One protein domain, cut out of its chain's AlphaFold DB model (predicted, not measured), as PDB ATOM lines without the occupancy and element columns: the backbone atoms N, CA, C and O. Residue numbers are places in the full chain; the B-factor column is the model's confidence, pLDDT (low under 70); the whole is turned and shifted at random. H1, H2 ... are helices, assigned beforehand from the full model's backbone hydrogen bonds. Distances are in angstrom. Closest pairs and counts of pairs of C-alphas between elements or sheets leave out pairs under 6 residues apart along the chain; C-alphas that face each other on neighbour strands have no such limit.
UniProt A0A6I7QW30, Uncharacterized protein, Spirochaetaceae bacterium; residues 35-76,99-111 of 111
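What this domain is: This is residues 35 to 76 and 99 to 111 of the 111 residues of an uncharacterized protein of Spirochaetaceae bacterium (UniProt A0A6I7QW30). The long helix H2 makes a loose triangle with H1 and H4, H4 packing on it and H1 near both, while the short helix H3 sits off the far end of H2 like a foot turned to one side. The longest extent of the domain runs from the link after H1, at Gly 45, to H3, at Ala 73. The printed part has 55 residues with four named helices, in the order H1, H2, H3, H4, and no named strand; the class is all helix, with 40 of the printed residues in the named helices. It is only just compact, close to loose, with a radius of gyration of the C-alphas of 11.7 A, and the C-alphas span 33 by 24 by 21 A.

How they stand to each other: H1, residues 35 to 44, is close to but not clearly touching H2, residues 50 to 64; their closest C-alphas, those of Val 38 and Leu 56, are 8.0 A apart. The two run opposite ways at a steep tilt of 39 degrees. H2 is close to but not clearly touching H3, residues 68 to 73, and their closest C-alphas, those of Met 62 and Glu 68, are 5.5 A apart. Their lines are about perpendicular, at 77 degrees. H4, residues 100 to 108, touches H2, with the C-alphas of Ala 57 and Leu 107 the closest at 6.3 A. H2 and H4 run opposite ways at a shallow tilt of 32 degrees, only just short of steep. H4 is close to but not clearly touching H1, the C-alphas of Tyr 39 and Trp 103 being the closest at 7.7 A; these two run the same way at a steep tilt of 54 degrees. H3 is apart from H1 and from H4. In H2 and H3 every O i to N i+4 pair is within hydrogen-bond range; in H1 it is 4 of 6 pairs and in H4 4 of 5.

Where its parts are: H1 begins at C-alpha 35 (100.444, 141.807, 128.016) and spans 14.5 A from first to last C-alpha. H2, from Ala 50 to Phe 64, spans 20.9 A and begins at C-alpha 50 (104.458, 148.981, 112.486). H3, from Glu 68 to Ala 73, spans 8.8 A. H4, from Glu 100 to Leu 108, spans 12.8 A and ends at C-alpha 108 (99.234, 154.863, 120.172).

The domain as a whole: The C-alphas of Gly 45 and Ala 73, the two farthest apart, are 32.5 A apart. Residues 77 to 98 are not printed, and across this cut C-alphas 76 and 99 are 32.5 A apart. The links H1 to H2 and H2 to H3 are tight; H3 to H4 is the link across the cut. Glu 111 is the chain's last residue. The mean pLDDT of the printed part is 76.1, and residues 42 to 48, residue 76 and residues 99 to 111 are under 70.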
ATOM      1  N   PRO A  35     100.102 140.380 127.912       80.94
ATOM      2  CA  PRO A  35     100.444 141.807 128.016       80.94
ATOM      3  C   PRO A  35     101.937 142.070 128.246       80.94
ATOM      4  O   PRO A  35     102.528 142.956 127.635       80.94
ATOM      5  N   GLU A  36     102.573 141.238 129.059       81.50
ATOM      6  CA  GLU A  36     103.984 141.313 129.435       81.50
ATOM      7  C   GLU A  36     104.895 141.089 128.219       81.50
ATOM      8  O   GLU A  36     105.973 141.673 128.106       81.50
ATOM      9  N   TYR A  37     104.449 140.272 127.259       82.94
ATOM     10  CA  TYR A  37     105.174 140.074 126.008       82.94
ATOM     11  C   TYR A  37     105.102 141.305 125.103       82.94
ATOM     12  O   TYR A  37     106.059 141.602 124.391       82.94
ATOM     13  N   VAL A  38     103.990 142.039 125.145       79.50
ATOM     14  CA  VAL A  38     103.858 143.303 124.414       79.50
ATOM     15  C   VAL A  38     104.718 144.389 125.057       79.50
ATOM     16  O   VAL A  38     105.416 145.104 124.340       79.50
ATOM     17  N   TYR A  39     104.767 144.433 126.389       76.94
ATOM     18  CA  TYR A  39     105.659 145.314 127.150       76.94
ATOM     19  C   TYR A  39     107.145 145.099 126.809       76.94
ATOM     20  O   TYR A  39     107.920 146.046 126.688       76.94
ATOM     21  N   TRP A  40     107.558 143.856 126.546       77.31
ATOM     22  CA  TRP A  40     108.930 143.583 126.104       77.31
ATOM     23  C   TRP A  40     109.301 144.326 124.806       77.31
ATOM     24  O   TRP A  40     110.459 144.716 124.629       77.31
ATOM     25  N   PHE A  41     108.343 144.566 123.901       75.56
ATOM     26  CA  PHE A  41     108.599 145.293 122.653       75.56
ATOM     27  C   PHE A  41     108.792 146.795 122.846       75.56
ATOM     28  O   PHE A  41     109.570 147.383 122.094       75.56
ATOM     29  N   THR A  42     108.113 147.397 123.827       68.00
ATOM     30  CA  THR A  42     108.239 148.831 124.121       68.00
ATOM     31  C   THR A  42     109.589 149.157 124.755       68.00
ATOM     32  O   THR A  42     110.160 150.196 124.450       68.00
ATOM     33  N   ASP A  43     110.139 148.241 125.557       67.56
ATOM     34  CA  ASP A  43     111.428 148.424 126.239       67.56
ATOM     35  C   ASP A  43     112.637 147.986 125.382       67.56
ATOM     36  O   ASP A  43     113.669 148.653 125.334       67.56
ATOM     37  N   SER A  44     112.514 146.890 124.618       65.81
ATOM     38  CA  SER A  44     113.661 146.285 123.914       65.81
ATOM     39  C   SER A  44     114.005 146.906 122.553       65.81
ATOM     40  O   SER A  44     114.981 146.484 121.926       65.81
ATOM     41  N   GLY A  45     113.181 147.818 122.018       65.44
ATOM     42  CA  GLY A  45     113.349 148.388 120.668       65.44
ATOM     43  C   GLY A  45     113.248 147.364 119.520       65.44
ATOM     44  O   GLY A  45     113.599 147.660 118.380       65.44
ATOM     45  N   LYS A  46     112.780 146.141 119.808       68.75
ATOM     46  CA  LYS A  46     112.632 145.014 118.864       68.75
ATOM     47  C   LYS A  46     111.174 144.799 118.470       68.75
ATOM     48  O   LYS A  46     110.720 143.658 118.371       68.75
ATOM     49  N   ALA A  47     110.436 145.892 118.302       69.31
ATOM     50  CA  ALA A  47     109.026 145.829 117.968       69.31
ATOM     51  C   ALA A  47     108.809 145.035 116.667       69.31
ATOM     52  O   ALA A  47     109.584 145.181 115.711       69.31
ATOM     53  N   PRO A  48     107.769 144.184 116.594       68.06
ATOM     54  CA  PRO A  48     107.310 143.693 115.307       68.06
ATOM     55  C   PRO A  48     106.941 144.910 114.440       68.06
ATOM     56  O   PRO A  48     106.626 145.974 114.964       68.06
ATOM     57  N   GLY A  49     107.037 144.798 113.113       80.69
ATOM     58  CA  GLY A  49     106.848 145.957 112.226       80.69
ATOM     59  C   GLY A  49     105.552 146.740 112.504       80.69
ATOM     60  O   GLY A  49     104.589 146.178 113.023       80.69
ATOM     61  N   ALA A  50     105.511 148.020 112.116       79.75
ATOM     62  CA  ALA A  50     104.458 148.981 112.486       79.75
ATOM     63  C   ALA A  50     103.014 148.457 112.328       79.75
ATOM     64  O   ALA A  50     102.161 148.711 113.172       79.75
ATOM     65  N   ALA A  51     102.746 147.652 111.294       83.19
ATOM     66  CA  ALA A  51     101.435 147.037 111.080       83.19
ATOM     67  C   ALA A  51     100.995 146.103 112.228       83.19
ATOM     68  O   ALA A  51      99.834 146.126 112.626       83.19
ATOM     69  N   VAL A  52     101.911 145.301 112.779       85.75
ATOM     70  CA  VAL A  52     101.619 144.385 113.896       85.75
ATOM     71  C   VAL A  52     101.431 145.168 115.192       85.75
ATOM     72  O   VAL A  52     100.535 144.852 115.968       85.75
ATOM     73  N   MET A  53     102.227 146.218 115.406       83.56
ATOM     74  CA  MET A  53     102.070 147.095 116.571       83.56
ATOM     75  C   MET A  53     100.718 147.807 116.562       83.56
ATOM     76  O   MET A  53     100.032 147.817 117.579       83.56
ATOM     77  N   ALA A  54     100.267 148.295 115.403       84.00
ATOM     78  CA  ALA A  54      98.938 148.886 115.255       84.00
ATOM     79  C   ALA A  54      97.804 147.873 115.523       84.00
ATOM     80  O   ALA A  54      96.791 148.207 116.147       84.00
ATOM     81  N   GLN A  55      97.970 146.617 115.094       88.06
ATOM     82  CA  GLN A  55      97.020 145.539 115.394       88.06
ATOM     83  C   GLN A  55      96.974 145.221 116.891       88.06
ATOM     84  O   GLN A  55      95.885 145.118 117.453       88.06
ATOM     85  N   LEU A  56      98.132 145.124 117.550       88.12
ATOM     86  CA  LEU A  56      98.209 144.940 118.999       88.12
ATOM     87  C   LEU A  56      97.537 146.101 119.732       88.12
ATOM     88  O   LEU A  56      96.647 145.867 120.541       88.12
ATOM     89  N   ALA A  57      97.848 147.348 119.377       85.31
ATOM     90  CA  ALA A  57      97.211 148.520 119.976       85.31
ATOM     91  C   ALA A  57      95.687 148.460 119.892       85.31
ATOM     92  O   ALA A  57      94.981 148.714 120.867       85.31
ATOM     93  N   THR A  58      95.178 148.041 118.738       87.19
ATOM     94  CA  THR A  58      93.744 147.880 118.515       87.19
ATOM     95  C   THR A  58      93.149 146.776 119.391       87.19
ATOM     96  O   THR A  58      92.141 147.003 120.061       87.19
ATOM     97  N   ILE A  59      93.763 145.590 119.412       88.50
ATOM     98  CA  ILE A  59      93.301 144.438 120.204       88.50
ATOM     99  C   ILE A  59      93.250 144.797 121.688       88.50
ATOM    100  O   ILE A  59      92.254 144.533 122.362       88.50
ATOM    101  N   TYR A  60      94.299 145.437 122.194       85.94
ATOM    102  CA  TYR A  60      94.377 145.796 123.601       85.94
ATOM    103  C   TYR A  60      93.458 146.958 123.970       85.94
ATOM    104  O   TYR A  60      92.823 146.910 125.020       85.94
ATOM    105  N   SER A  61      93.290 147.947 123.089       84.56
ATOM    106  CA  SER A  61      92.263 148.976 123.267       84.56
ATOM    107  C   SER A  61      90.872 148.343 123.365       84.56
ATOM    108  O   SER A  61      90.081 148.692 124.240       84.56
ATOM    109  N   MET A  62      90.570 147.344 122.530       86.81
ATOM    110  CA  MET A  62      89.315 146.596 122.626       86.81
ATOM    111  C   MET A  62      89.211 145.765 123.910       86.81
ATOM    112  O   MET A  62      88.131 145.727 124.500       86.81
ATOM    113  N   ARG A  63      90.303 145.144 124.380       85.12
ATOM    114  CA  ARG A  63      90.358 144.462 125.688       85.12
ATOM    115  C   ARG A  63      90.026 145.401 126.834       85.12
ATOM    116  O   ARG A  63      89.136 145.086 127.618       85.12
ATOM    117  N   PHE A  64      90.688 146.553 126.889       83.25
ATOM    118  CA  PHE A  64      90.476 147.565 127.919       83.25
ATOM    119  C   PHE A  64      89.020 148.054 127.941       83.25
ATOM    120  O   PHE A  64      88.409 148.195 128.994       83.25
ATOM    121  N   ASN A  65      88.418 148.210 126.760       82.56
ATOM    122  CA  ASN A  65      87.007 148.566 126.608       82.56
ATOM    123  C   ASN A  65      86.023 147.397 126.854       82.56
ATOM    124  O   ASN A  65      84.817 147.568 126.666       82.56
ATOM    125  N   GLY A  66      86.495 146.197 127.211       85.44
ATOM    126  CA  GLY A  66      85.658 145.008 127.434       85.44
ATOM    127  C   GLY A  66      85.055 144.391 126.161       85.44
ATOM    128  O   GLY A  66      84.151 143.558 126.235       85.44
ATOM    129  N   GLN A  67      85.543 144.777 124.980       88.00
ATOM    130  CA  GLN A  67      85.062 144.324 123.668       88.00
ATOM    131  C   GLN A  67      85.840 143.121 123.117       88.00
ATOM    132  O   GLN A  67      85.530 142.634 122.032       88.00
ATOM    133  N   GLU A  68      86.801 142.585 123.873       86.06
ATOM    134  CA  GLU A  68      87.582 141.396 123.496       86.06
ATOM    135  C   GLU A  68      86.696 140.223 123.051       86.06
ATOM    136  O   GLU A  68      87.000 139.524 122.088       86.06
ATOM    137  N   ARG A  69      85.548 140.040 123.714       86.62
ATOM    138  CA  ARG A  69      84.587 138.979 123.396       86.62
ATOM    139  C   ARG A  69      84.106 139.027 121.942       86.62
ATOM    140  O   ARG A  69      83.839 137.975 121.371       86.62
ATOM    141  N   ILE A  70      83.996 140.220 121.351       88.50
ATOM    142  CA  ILE A  70      83.608 140.389 119.945       88.50
ATOM    143  C   ILE A  70      84.696 139.806 119.045       88.50
ATOM    144  O   ILE A  70      84.390 139.022 118.155       88.50
ATOM    145  N   LEU A  71      85.966 140.119 119.323       87.75
ATOM    146  CA  LEU A  71      87.096 139.559 118.581       87.75
ATOM    147  C   LEU A  71      87.173 138.039 118.740       87.75
ATOM    148  O   LEU A  71      87.300 137.336 117.743       87.75
ATOM    149  N   ARG A  72      87.009 137.515 119.962       88.38
ATOM    150  CA  ARG A  72      87.012 136.061 120.209       88.38
ATOM    151  C   ARG A  72      85.913 135.327 119.441       88.38
ATOM    152  O   ARG A  72      86.148 134.224 118.966       88.38
ATOM    153  N   ALA A  73      84.737 135.936 119.286       88.88
ATOM    154  CA  ALA A  73      83.638 135.349 118.517       88.88
ATOM    155  C   ALA A  73      83.924 135.271 117.005       88.88
ATOM    156  O   ALA A  73      83.296 134.474 116.315       88.88
ATOM    157  N   LEU A  74      84.857 136.084 116.498       88.88
ATOM    158  CA  LEU A  74      85.240 136.151 115.084       88.88
ATOM    159  C   LEU A  74      86.451 135.271 114.731       88.88
ATOM    160  O   LEU A  74      86.815 135.179 113.560       88.88
ATOM    161  N   VAL A  75      87.092 134.630 115.712       87.12
ATOM    162  CA  VAL A  75      88.170 133.669 115.448       87.12
ATOM    163  C   VAL A  75      87.568 132.445 114.749       87.12
ATOM    164  O   VAL A  75      86.675 131.787 115.292       87.12
ATOM    165  N   GLU A  76      88.032 132.137 113.534       69.75
ATOM    166  CA  GLU A  76      87.518 131.002 112.764       69.75
ATOM    167  C   GLU A  76      87.801 129.686 113.516       69.75
ATOM    168  O   GLU A  76      88.953 129.355 113.800       69.75
ATOM    169  N   ASP A  99     101.160 151.190 135.107       60.62
ATOM    170  CA  ASP A  99      99.734 151.434 134.880       60.62
ATOM    171  C   ASP A  99      99.362 151.125 133.422       60.62
ATOM    172  O   ASP A  99     100.040 151.571 132.491       60.62
ATOM    173  N   GLU A 100      98.304 150.328 133.214       56.78
ATOM    174  CA  GLU A 100      97.996 149.800 131.884       56.78
ATOM    175  C   GLU A 100      97.662 150.896 130.836       56.78
ATOM    176  O   GLU A 100      97.642 150.643 129.631       56.78
ATOM    177  N   LEU A 101      97.402 152.136 131.260       54.50
ATOM    178  CA  LEU A 101      97.110 153.247 130.353       54.50
ATOM    179  C   LEU A 101      98.368 153.944 129.833       54.50
ATOM    180  O   LEU A 101      98.367 154.416 128.694       54.50
ATOM    181  N   ASP A 102      99.431 153.998 130.634       60.62
ATOM    182  CA  ASP A 102     100.664 154.719 130.290       60.62
ATOM    183  C   ASP A 102     101.355 154.070 129.079       60.62
ATOM    184  O   ASP A 102     101.715 154.734 128.103       60.62
ATOM    185  N   TRP A 103     101.396 152.736 129.057       60.97
ATOM    186  CA  TRP A 103     101.927 151.988 127.918       60.97
ATOM    187  C   TRP A 103     101.001 152.026 126.695       60.97
ATOM    188  O   TRP A 103     101.486 152.041 125.563       60.97
ATOM    189  N   MET A 104      99.675 152.053 126.888       60.22
ATOM    190  CA  MET A 104      98.719 152.155 125.779       60.22
ATOM    191  C   MET A 104      98.884 153.477 125.037       60.22
ATOM    192  O   MET A 104      98.812 153.505 123.809       60.22
ATOM    193  N   LEU A 105      99.110 154.563 125.778       62.22
ATOM    194  CA  LEU A 105      99.385 155.871 125.199       62.22
ATOM    195  C   LEU A 105     100.694 155.844 124.407       62.22
ATOM    196  O   LEU A 105     100.686 156.253 123.252       62.22
ATOM    197  N   ALA A 106     101.764 155.256 124.952       66.75
ATOM    198  CA  ALA A 106     103.033 155.102 124.235       66.75
ATOM    199  C   ALA A 106     102.907 154.267 122.942       66.75
ATOM    200  O   ALA A 106     103.576 154.542 121.949       66.75
ATOM    201  N   LEU A 107     102.030 153.259 122.930       63.50
ATOM    202  CA  LEU A 107     101.773 152.418 121.759       63.50
ATOM    203  C   LEU A 107     100.946 153.134 120.673       63.50
ATOM    204  O   LEU A 107     101.074 152.818 119.492       63.50
ATOM    205  N   LEU A 108     100.077 154.068 121.072       63.31
ATOM    206  CA  LEU A 108      99.234 154.863 120.172       63.31
ATOM    207  C   LEU A 108      99.945 156.109 119.621       63.31
ATOM    208  O   LEU A 108      99.498 156.635 118.608       63.31
ATOM    209  N   ASP A 109     101.034 156.543 120.260       61.41
ATOM    210  CA  ASP A 109     101.849 157.710 119.878       61.41
ATOM    211  C   ASP A 109     102.966 157.369 118.865       61.41
ATOM    212  O   ASP A 109     103.787 158.209 118.506       61.41
ATOM    213  N   LEU A 110     103.009 156.118 118.387       56.22
ATOM    214  CA  LEU A 110     103.909 155.651 117.326       56.22
ATOM    215  C   LEU A 110     103.367 156.063 115.935       56.22
ATOM    216  O   LEU A 110     102.883 155.224 115.172       56.22
ATOM    217  N   GLU A 111     103.432 157.364 115.626       42.47
ATOM    218  CA  GLU A 111     103.302 157.941 114.266       42.47
ATOM    219  C   GLU A 111     104.664 158.153 113.584       42.47
ATOM    220  O   GLU A 111     105.627 158.598 114.252       42.47
TER     221      GLU A 111